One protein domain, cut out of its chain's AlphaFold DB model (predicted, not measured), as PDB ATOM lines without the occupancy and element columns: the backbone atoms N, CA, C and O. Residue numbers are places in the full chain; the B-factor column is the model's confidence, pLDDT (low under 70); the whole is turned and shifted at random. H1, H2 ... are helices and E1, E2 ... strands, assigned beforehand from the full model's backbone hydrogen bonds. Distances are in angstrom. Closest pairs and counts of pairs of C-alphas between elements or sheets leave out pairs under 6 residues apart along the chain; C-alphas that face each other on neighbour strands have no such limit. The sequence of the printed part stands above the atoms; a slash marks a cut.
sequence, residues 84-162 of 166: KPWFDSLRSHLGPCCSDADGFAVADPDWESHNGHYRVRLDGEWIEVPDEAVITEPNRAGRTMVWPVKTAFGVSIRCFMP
ATOM      1  N   LYS A  84      33.624  -0.346  11.990       88.50
ATOM      2  CA  LYS A  84      32.853  -1.569  12.247       88.50
ATOM      3  C   LYS A  84      33.289  -2.292  13.532       88.50
ATOM      4  O   LYS A  84      32.414  -2.560  14.350       88.50
ATOM      5  N   PRO A  85      34.592  -2.529  13.796       90.38
ATOM      6  CA  PRO A  85      35.008  -3.231  15.014       90.38
ATOM      7  C   PRO A  85      34.624  -2.482  16.292       90.38
ATOM      8  O   PRO A  85      34.364  -3.096  17.320       90.38
ATOM      9  N   TRP A  86      34.578  -1.149  16.223       90.75
ATOM     10  CA  TRP A  86      34.117  -0.330  17.333       90.75
ATOM     11  C   TRP A  86      32.609  -0.500  17.550       90.75
ATOM     12  O   TRP A  86      32.212  -0.806  18.669       90.75
ATOM     13  N   PHE A  87      31.787  -0.408  16.499       90.69
ATOM     14  CA  PHE A  87      30.344  -0.670  16.597       90.69
ATOM     15  C   PHE A  87      30.031  -2.073  17.131       90.69
ATOM     16  O   PHE A  87      29.192  -2.212  18.017       90.69
ATOM     17  N   ASP A  88      30.743  -3.093  16.648       89.62
ATOM     18  CA  ASP A  88      30.584  -4.482  17.090       89.62
ATOM     19  C   ASP A  88      30.959  -4.667  18.576       89.62
ATOM     20  O   ASP A  88      30.452  -5.572  19.239       89.62
ATOM     21  N   SER A  89      31.834  -3.806  19.113       90.62
ATOM     22  CA  SER A  89      32.250  -3.834  20.521       90.62
ATOM     23  C   SER A  89      31.298  -3.108  21.472       90.62
ATOM     24  O   SER A  89      31.393  -3.327  22.679       90.62
ATOM     25  N   LEU A  90      30.376  -2.282  20.958       92.62
ATOM     26  CA  LEU A  90      29.498  -1.459  21.788       92.62
ATOM     27  C   LEU A  90      28.528  -2.306  22.609       92.62
ATOM     28  O   LEU A  90      27.810  -3.179  22.101       92.62
ATOM     29  N   ARG A  91      28.474  -1.994  23.904       93.25
ATOM     30  CA  ARG A  91      27.594  -2.648  24.870       93.25
ATOM     31  C   ARG A  91      27.050  -1.626  25.858       93.25
ATOM     32  O   ARG A  91      27.793  -0.789  26.361       93.25
ATOM     33  N   SER A  92      25.766  -1.741  26.163       93.00
ATOM     34  CA  SER A  92      25.137  -1.078  27.304       93.00
ATOM     35  C   SER A  92      25.042  -2.047  28.488       93.00
ATOM     36  O   SER A  92      25.414  -3.224  28.380       93.00
ATOM     37  N   HIS A  93      24.502  -1.595  29.623       92.94
ATOM     38  CA  HIS A  93      24.221  -2.487  30.754       92.94
ATOM     39  C   HIS A  93      23.160  -3.537  30.418       92.94
ATOM     40  O   HIS A  93      23.103  -4.592  31.049       92.94
ATOM     41  N   LEU A  94      22.357  -3.282  29.385       90.94
ATOM     42  CA  LEU A  94      21.372  -4.228  28.898       90.94
ATOM     43  C   LEU A  94      22.039  -5.340  28.051       90.94
ATOM     44  O   LEU A  94      21.494  -6.444  27.968       90.94
ATOM     45  N   GLY A  95      23.218  -5.095  27.460       91.38
ATOM     46  CA  GLY A  95      24.036  -6.058  26.708       91.38
ATOM     47  C   GLY A  95      24.572  -5.493  25.380       91.38
ATOM     48  O   GLY A  95      24.715  -4.280  25.256       91.38
ATOM     49  N   PRO A  96      24.920  -6.338  24.388       92.44
ATOM     50  CA  PRO A  96      25.387  -5.869  23.079       92.44
ATOM     51  C   PRO A  96      24.341  -5.025  22.344       92.44
ATOM     52  O   PRO A  96      23.143  -5.297  22.451       92.44
ATOM     53  N   CYS A  97      24.798  -4.013  21.601       90.81
ATOM     54  CA  CYS A  97      23.912  -3.108  20.862       90.81
ATOM     55  C   CYS A  97      23.464  -3.689  19.516       90.81
ATOM     56  O   CYS A  97      22.282  -3.640  19.194       90.81
ATOM     57  N   CYS A  98      24.384  -4.307  18.772       84.19
ATOM     58  CA  CYS A  98      24.122  -4.896  17.454       84.19
ATOM     59  C   CYS A  98      23.571  -6.339  17.496       84.19
ATOM     60  O   CYS A  98      23.645  -7.038  16.490       84.19
ATOM     61  N   SER A  99      23.068  -6.835  18.635       79.00
ATOM     62  CA  SER A  99      22.489  -8.192  18.704       79.00
ATOM     63  C   SER A  99      21.072  -8.262  18.137       79.00
ATOM     64  O   SER A  99      20.749  -9.203  17.418       79.00
ATOM     65  N   ASP A 100      20.245  -7.269  18.470       74.62
ATOM     66  CA  ASP A 100      18.790  -7.318  18.262       74.62
ATOM     67  C   ASP A 100      18.246  -6.110  17.484       74.62
ATOM     68  O   ASP A 100      17.095  -6.121  17.049       74.62
ATOM     69  N   ALA A 101      19.050  -5.056  17.326       80.75
ATOM     70  CA  ALA A 101      18.661  -3.832  16.639       80.75
ATOM     71  C   ALA A 101      19.822  -3.229  15.851       80.75
ATOM     72  O   ALA A 101      20.982  -3.306  16.258       80.75
ATOM     73  N   ASP A 102      19.470  -2.560  14.757       84.69
ATOM     74  CA  ASP A 102      20.383  -1.708  14.010       84.69
ATOM     75  C   ASP A 102      20.434  -0.315  14.641       84.69
ATOM     76  O   ASP A 102      19.411   0.265  15.018       84.69
ATOM     77  N   GLY A 103      21.641   0.234  14.735       88.31
ATOM     78  CA  GLY A 103      21.861   1.592  15.211       88.31
ATOM     79  C   GLY A 103      21.722   2.607  14.090       88.31
ATOM     80  O   GLY A 103      22.222   2.391  12.984       88.31
ATOM     81  N   PHE A 104      21.125   3.758  14.378       90.50
ATOM     82  CA  PHE A 104      21.126   4.898  13.463       90.50
ATOM     83  C   PHE A 104      21.402   6.207  14.190       90.50
ATOM     84  O   PHE A 104      21.267   6.312  15.408       90.50
ATOM     85  N   ALA A 105      21.828   7.206  13.419       91.81
ATOM     86  CA  ALA A 105      22.069   8.536  13.945       91.81
ATOM     87  C   ALA A 105      20.767   9.334  14.010       91.81
ATOM     88  O   ALA A 105      20.003   9.333  13.044       91.81
ATOM     89  N   VAL A 106      20.567  10.053  15.108       91.38
ATOM     90  CA  VAL A 106      19.503  11.053  15.257       91.38
ATOM     91  C   VAL A 106      20.097  12.453  15.171       91.38
ATOM     92  O   VAL A 106      21.272  12.660  15.484       91.38
ATOM     93  N   ALA A 107      19.302  13.408  14.693       86.88
ATOM     94  CA  ALA A 107      19.700  14.809  14.666       86.88
ATOM     95  C   ALA A 107      19.516  15.439  16.053       86.88
ATOM     96  O   ALA A 107      18.668  14.993  16.820       86.88
ATOM     97  N   ASP A 108      20.259  16.503  16.355       80.06
ATOM     98  CA  ASP A 108      20.173  17.212  17.639       80.06
ATOM     99  C   ASP A 108      18.755  17.616  18.086       80.06
ATOM    100  O   ASP A 108      18.444  17.400  19.250       80.06
ATOM    101  N   PRO A 109      17.833  18.102  17.224       82.00
ATOM    102  CA  PRO A 109      16.455  18.381  17.652       82.00
ATOM    103  C   PRO A 109      15.599  17.131  17.925       82.00
ATOM    104  O   PRO A 109      14.451  17.267  18.353       82.00
ATOM    105  N   ASP A 110      16.107  15.933  17.631       90.38
ATOM    106  CA  ASP A 110      15.423  14.652  17.822       90.38
ATOM    107  C   ASP A 110      15.929  13.897  19.060       90.38
ATOM    108  O   ASP A 110      15.595  12.729  19.258       90.38
ATOM    109  N   TRP A 111      16.718  14.538  19.921       92.69
ATOM    110  CA  TRP A 111      17.050  14.018  21.242       92.69
ATOM    111  C   TRP A 111      17.312  15.161  22.222       92.69
ATOM    112  O   TRP A 111      17.738  16.242  21.836       92.69
ATOM    113  N   GLU A 112      17.061  14.939  23.506       92.25
ATOM    114  CA  GLU A 112      17.368  15.929  24.537       92.25
ATOM    115  C   GLU A 112      17.624  15.269  25.889       92.25
ATOM    116  O   GLU A 112      17.195  14.141  26.148       92.25
ATOM    117  N   SER A 113      18.326  15.984  26.766       91.56
ATOM    118  CA  SER A 113      18.424  15.623  28.178       91.56
ATOM    119  C   SER A 113      17.292  16.292  28.958       91.56
ATOM    120  O   SER A 113      17.234  17.521  29.035       91.56
ATOM    121  N   HIS A 114      16.415  15.506  29.571       87.94
ATOM    122  CA  HIS A 114      15.289  15.972  30.371       87.94
ATOM    123  C   HIS A 114      15.389  15.394  31.789       87.94
ATOM    124  O   HIS A 114      15.416  14.182  31.980       87.94
ATOM    125  N   ASN A 115      15.462  16.265  32.802       86.75
ATOM    126  CA  ASN A 115      15.550  15.886  34.222       86.75
ATOM    127  C   ASN A 115      16.697  14.917  34.577       86.75
ATOM    128  O   ASN A 115      16.562  14.114  35.492       86.75
ATOM    129  N   GLY A 116      17.830  14.999  33.875       87.75
ATOM    130  CA  GLY A 116      18.986  14.119  34.102       87.75
ATOM    131  C   GLY A 116      18.942  12.797  33.332       87.75
ATOM    132  O   GLY A 116      19.936  12.079  33.338       87.75
ATOM    133  N   HIS A 117      17.848  12.528  32.621       92.00
ATOM    134  CA  HIS A 117      17.693  11.392  31.719       92.00
ATOM    135  C   HIS A 117      17.722  11.863  30.266       92.00
ATOM    136  O   HIS A 117      17.618  13.061  29.989       92.00
ATOM    137  N   TYR A 118      17.866  10.936  29.325       93.94
ATOM    138  CA  TYR A 118      17.767  11.246  27.901       93.94
ATOM    139  C   TYR A 118      16.405  10.832  27.365       93.94
ATOM    140  O   TYR A 118      15.856   9.811  27.764       93.94
ATOM    141  N   ARG A 119      15.893  11.583  26.396       94.44
ATOM    142  CA  ARG A 119      14.774  11.155  25.561       94.44
ATOM    143  C   ARG A 119      15.090  11.404  24.101       94.44
ATOM    144  O   ARG A 119      15.828  12.326  23.759       94.44
ATOM    145  N   VAL A 120      14.541  10.566  23.238       95.12
ATOM    146  CA  VAL A 120      14.761  10.618  21.790       95.12
ATOM    147  C   VAL A 120      13.411  10.629  21.093       95.12
ATOM    148  O   VAL A 120      12.481   9.945  21.512       95.12
ATOM    149  N   ARG A 121      13.298  11.415  20.027       94.88
ATOM    150  CA  ARG A 121      12.102  11.503  19.207       94.88
ATOM    151  C   ARG A 121      12.199  10.530  18.041       94.88
ATOM    152  O   ARG A 121      12.953  10.769  17.101       94.88
ATOM    153  N   LEU A 122      11.422   9.452  18.079       92.12
ATOM    154  CA  LEU A 122      11.301   8.489  16.978       92.12
ATOM    155  C   LEU A 122       9.871   8.507  16.456       92.12
ATOM    156  O   LEU A 122       8.930   8.543  17.239       92.12
ATOM    157  N   ASP A 123       9.704   8.512  15.134       90.12
ATOM    158  CA  ASP A 123       8.388   8.519  14.480       90.12
ATOM    159  C   ASP A 123       7.435   9.636  14.978       90.12
ATOM    160  O   ASP A 123       6.213   9.520  14.910       90.12
ATOM    161  N   GLY A 124       7.996  10.754  15.461       90.75
ATOM    162  CA  GLY A 124       7.250  11.899  15.997       90.75
ATOM    163  C   GLY A 124       6.866  11.794  17.479       90.75
ATOM    164  O   GLY A 124       6.305  12.749  18.017       90.75
ATOM    165  N   GLU A 125       7.198  10.693  18.148       93.00
ATOM    166  CA  GLU A 125       6.942  10.459  19.570       93.00
ATOM    167  C   GLU A 125       8.231  10.565  20.390       93.00
ATOM    168  O   GLU A 125       9.290  10.104  19.965       93.00
ATOM    169  N   TRP A 126       8.145  11.171  21.575       93.94
ATOM    170  CA  TRP A 126       9.249  11.211  22.532       93.94
ATOM    171  C   TRP A 126       9.293   9.925  23.352       93.94
ATOM    172  O   TRP A 126       8.345   9.602  24.062       93.94
ATOM    173  N   ILE A 127      10.421   9.227  23.277       94.00
ATOM    174  CA  ILE A 127      10.681   7.975  23.980       94.00
ATOM    175  C   ILE A 127      11.786   8.226  25.001       94.00
ATOM    176  O   ILE A 127      12.883   8.666  24.648       94.00
ATOM    177  N   GLU A 128      11.497   7.934  26.265       94.69
ATOM    178  CA  GLU A 128      12.473   8.015  27.352       94.69
ATOM    179  C   GLU A 128      13.522   6.902  27.206       94.69
ATOM    180  O   GLU A 128      13.205   5.732  26.962       94.69
ATOM    181  N   VAL A 129      14.791   7.273  27.343       95.56
ATOM    182  CA  VAL A 129      15.927   6.354  27.312       95.56
ATOM    183  C   VAL A 129      16.176   5.867  28.737       95.56
ATOM    184  O   VAL A 129      16.417   6.691  29.617       95.56
ATOM    185  N   PRO A 130      16.166   4.549  28.986       94.44
ATOM    186  CA  PRO A 130      16.547   4.026  30.289       94.44
ATOM    187  C   PRO A 130      18.041   4.272  30.534       94.44
ATOM    188  O   PRO A 130      18.859   4.103  29.626       94.44
ATOM    189  N   ASP A 131      18.412   4.623  31.764       94.25
ATOM    190  CA  ASP A 131      19.799   4.960  32.115       94.25
ATOM    191  C   ASP A 131      20.764   3.799  31.833       94.25
ATOM    192  O   ASP A 131      21.911   4.004  31.439       94.25
ATOM    193  N   GLU A 132      20.279   2.560  31.938       94.06
ATOM    194  CA  GLU A 132      21.053   1.353  31.651       94.06
ATOM    195  C   GLU A 132      21.390   1.191  30.158       94.06
ATOM    196  O   GLU A 132      22.324   0.460  29.810       94.06
ATOM    197  N   ALA A 133      20.641   1.845  29.263       95.38
ATOM    198  CA  ALA A 133      20.907   1.842  27.827       95.38
ATOM    199  C   ALA A 133      21.970   2.870  27.416       95.38
ATOM    200  O   ALA A 133      22.470   2.798  26.291       95.38
ATOM    201  N   VAL A 134      22.326   3.815  28.290       94.88
ATOM    202  CA  VAL A 134      23.293   4.865  27.964       94.88
ATOM    203  C   VAL A 134      24.703   4.278  27.903       94.88
ATOM    204  O   VAL A 134      25.203   3.681  28.855       94.88
ATOM    205  N   ILE A 135      25.362   4.456  26.761       93.94
ATOM    206  CA  ILE A 135      26.747   4.047  26.548       93.94
ATOM    207  C   ILE A 135      27.674   5.138  27.089       93.94
ATOM    208  O   ILE A 135      27.555   6.307  26.727       93.94
ATOM    209  N   THR A 136      28.634   4.738  27.920       90.69
ATOM    210  CA  THR A 136      29.627   5.629  28.544       90.69
ATOM    211  C   THR A 136      30.947   5.713  27.771       90.69
ATOM    212  O   THR A 136      31.824   6.504  28.117       90.69
ATOM    213  N   GLU A 137      31.108   4.908  26.720       90.56
ATOM    214  CA  GLU A 137      32.281   4.948  25.851       90.56
ATOM    215  C   GLU A 137      32.356   6.237  25.014       90.56
ATOM    216  O   GLU A 137      31.326   6.817  24.664       90.56
ATOM    217  N   PRO A 138      33.568   6.670  24.610       91.19
ATOM    218  CA  PRO A 138      33.729   7.820  23.729       91.19
ATOM    219  C   PRO A 138      32.987   7.645  22.396       91.19
ATOM    220  O   PRO A 138      33.202   6.665  21.676       91.19
ATOM    221  N   ASN A 139      32.171   8.635  22.029       92.12
ATOM    222  CA  ASN A 139      31.412   8.623  20.782       92.12
ATOM    223  C   ASN A 139      32.321   8.852  19.561       92.12
ATOM    224  O   ASN A 139      32.680   9.985  19.235       92.12
ATOM    225  N   ARG A 140      32.677   7.766  18.858       91.38
ATOM    226  CA  ARG A 140      33.468   7.805  17.612       91.38
ATOM    227  C   ARG A 140      32.626   8.011  16.354       91.38
ATOM    228  O   ARG A 140      33.191   8.258  15.292       91.38
ATOM    229  N   ALA A 141      31.300   7.913  16.459       88.50
ATOM    230  CA  ALA A 141      30.392   8.185  15.346       88.50
ATOM    231  C   ALA A 141      30.278   9.691  15.062       88.50
ATOM    232  O   ALA A 141      29.913  10.080  13.954       88.50
ATOM    233  N   GLY A 142      30.579  10.537  16.056       88.75
ATOM    234  CA  GLY A 142      30.525  11.996  15.938       88.75
ATOM    235  C   GLY A 142      29.105  12.564  15.859       88.75
ATOM    236  O   GLY A 142      28.937  13.743  15.576       88.75
ATOM    237  N   ARG A 143      28.087  11.730  16.089       90.88
ATOM    238  CA  ARG A 143      26.664  12.090  16.149       90.88
ATOM    239  C   ARG A 143      25.983  11.271  17.232       90.88
ATOM    240  O   ARG A 143      26.489  10.212  17.601       90.88
ATOM    241  N   THR A 144      24.827  11.720  17.701       93.50
ATOM    242  CA  THR A 144      24.003  10.924  18.615       93.50
ATOM    243  C   THR A 144      23.487   9.681  17.909       93.50
ATOM    244  O   THR A 144      22.950   9.773  16.804       93.50
ATOM    245  N   MET A 145      23.658   8.521  18.537       93.88
ATOM    246  CA  MET A 145      23.256   7.227  17.985       93.88
ATOM    247  C   MET A 145      22.233   6.548  18.891       93.88
ATOM    248  O   MET A 145      22.353   6.591  20.117       93.88
ATOM    249  N   VAL A 146      21.260   5.872  18.287       95.25
ATOM    250  CA  VAL A 146      20.206   5.136  18.991       95.25
ATOM    251  C   VAL A 146      19.989   3.759  18.366       95.25
ATOM    252  O   VAL A 146      20.036   3.611  17.147       95.25
ATOM    253  N   TRP A 147      19.741   2.758  19.213       94.75
ATOM    254  CA  TRP A 147      19.392   1.384  18.835       94.75
ATOM    255  C   TRP A 147      18.002   1.038  19.383       94.75
ATOM    256  O   TRP A 147      17.892   0.540  20.512       94.75
ATOM    257  N   PRO A 148      16.923   1.331  18.643       93.75
ATOM    258  CA  PRO A 148      15.576   0.992  19.072       93.75
ATOM    259  C   PRO A 148      15.241  -0.467  18.759       93.75
ATOM    260  O   PRO A 148      15.467  -0.959  17.656       93.75
ATOM    261  N   VAL A 149      14.618  -1.139  19.720       91.19
ATOM    262  CA  VAL A 149      14.076  -2.490  19.574       91.19
ATOM    263  C   VAL A 149      12.556  -2.394  19.572       91.19
ATOM    264  O   VAL A 149      11.945  -1.813  20.470       91.19
ATOM    265  N   LYS A 150      11.919  -2.985  18.559       90.06
ATOM    266  CA  LYS A 150      10.459  -3.109  18.509       90.06
ATOM    267  C   LYS A 150      10.039  -4.327  19.322       90.06
ATOM    268  O   LYS A 150      10.367  -5.455  18.968       90.06
ATOM    269  N   THR A 151       9.312  -4.098  20.407       87.62
ATOM    270  CA  THR A 151       8.775  -5.142  21.288       87.62
ATOM    271  C   THR A 151       7.250  -5.204  21.187       87.62
ATOM    272  O   THR A 151       6.617  -4.326  20.601       87.62
ATOM    273  N   ALA A 152       6.631  -6.219  21.798       88.94
ATOM    274  CA  ALA A 152       5.169  -6.328  21.872       88.94
ATOM    275  C   ALA A 152       4.501  -5.157  22.625       88.94
ATOM    276  O   ALA A 152       3.310  -4.918  22.444       88.94
ATOM    277  N   PHE A 153       5.262  -4.434  23.452       88.44
ATOM    278  CA  PHE A 153       4.781  -3.319  24.270       88.44
ATOM    279  C   PHE A 153       5.126  -1.943  23.681       88.44
ATOM    280  O   PHE A 153       4.824  -0.932  24.305       88.44
ATOM    281  N   GLY A 154       5.753  -1.895  22.501       90.38
ATOM    282  CA  GLY A 154       6.194  -0.658  21.855       90.38
ATOM    283  C   GLY A 154       7.690  -0.646  21.548       90.38
ATOM    284  O   GLY A 154       8.354  -1.688  21.540       90.38
ATOM    285  N   VAL A 155       8.216   0.542  21.262       92.19
ATOM    286  CA  VAL A 155       9.639   0.761  20.978       92.19
ATOM    287  C   VAL A 155      10.384   0.991  22.290       92.19
ATOM    288  O   VAL A 155      10.030   1.886  23.050       92.19
ATOM    289  N   SER A 156      11.420   0.199  22.554       92.06
ATOM    290  CA  SER A 156      12.339   0.410  23.676       92.06
ATOM    291  C   SER A 156      13.745   0.713  23.169       92.06
ATOM    292  O   SER A 156      14.126   0.302  22.073       92.06
ATOM    293  N   ILE A 157      14.530   1.447  23.956       94.44
ATOM    294  CA  ILE A 157      15.897   1.813  23.580       94.44
ATOM    295  C   ILE A 157      16.873   0.829  24.216       94.44
ATOM    296  O   ILE A 157      16.964   0.718  25.436       94.44
ATOM    297  N   ARG A 158      17.605   0.098  23.373       94.50
ATOM    298  CA  ARG A 158      18.595  -0.900  23.795       94.50
ATOM    299  C   ARG A 158      19.940  -0.270  24.125       94.50
ATOM    300  O   ARG A 158      20.585  -0.634  25.110       94.50
ATOM    301  N   CYS A 159      20.345   0.648  23.261       95.38
ATOM    302  CA  CYS A 159      21.552   1.429  23.401       95.38
ATOM    303  C   CYS A 159      21.293   2.864  22.962       95.38
ATOM    304  O   CYS A 159      20.604   3.112  21.969       95.38
ATOM    305  N   PHE A 160      21.892   3.795  23.689       95.31
ATOM    306  CA  PHE A 160      21.884   5.211  23.383       95.31
ATOM    307  C   PHE A 160      23.282   5.768  23.596       95.31
ATOM    308  O   PHE A 160      23.884   5.569  24.649       95.31
ATOM    309  N   MET A 161      23.804   6.462  22.595       94.44
ATOM    310  CA  MET A 161      25.094   7.126  22.682       94.44
ATOM    311  C   MET A 161      24.884   8.620  22.470       94.44
ATOM    312  O   MET A 161      24.599   9.021  21.335       94.44
ATOM    313  N   PRO A 162      25.029   9.441  23.522       91.69
ATOM    314  CA  PRO A 162      24.884  10.877  23.381       91.69
ATOM    315  C   PRO A 162      25.971  11.432  22.455       91.69
ATOM    316  O   PRO A 162      27.141  11.030  22.492       91.69
TER     317      PRO A 162
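AT A GLANCE: This is residues 84 to 162 of the 166 residues of an uncharacterized protein of Bradyrhizobium ottawaense (UniProt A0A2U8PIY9). A small sandwich of two sheets, the three-stranded E1 E2 E3 over the two-stranded hairpin E4 E5 with strands crossed at 70 degrees, has the short helix H1 far out at one end. Loops take up much of the rest, with long unnamed stretches at residues 90 to 110 and 130 to 144. The 79 printed residues include, in order, H1, E1, E2, E3, E4 and E5; both sheets are antiparallel. The class is mostly strand, with 36 residues, under half, in named elements. The whole is compact and rounded, with a radius of gyration of the C-alphas of 11.6 A and spans of 31 by 29 by 20 A.

IN THESE COORDINATES: H1, residues 84 to 89, begins at C-alpha 84 (32.853, -1.569, 12.247). E1 is residues 111 to 114, E2 117 to 122, 16.3 A long, and E3 125 to 129. E4, residues 145 to 151, is 19.3 A long. E5, residues 154 to 161, is 20.5 A long, bends by 55 degrees at residue 158 and ends at C-alpha 161 (25.094, 7.126, 22.682).

HOW THE PARTS SIT: H1, with every O i to N i+4 pair within hydrogen-bond range, is apart from E2, E3, E4 and E5. E1 E2 E3 is a meander, each strand the antiparallel neighbour of the one before; N 112 and O 119 are 2.9 A apart, N 127 and O 120 2.8 A. In the hairpin E4 and E5, N 149 and O 156 are 2.8 A apart. The closest C-alphas of E3 and E5, Val 129 and Ile 157, are 5.9 A apart. E2 and E5 are near each other, with 7 pairs of C-alphas within 10 A. Residues 104 to 105 pair antiparallel with residues 145 to 146 of E4.

THE WHOLE: The C-alphas farthest apart, of Pro 85 and Asn 115, are 33.4 A apart. The printed part has no cut. The links H1 to E1 and E3 to E4 are long. No printed residue is under 70 in pLDDT.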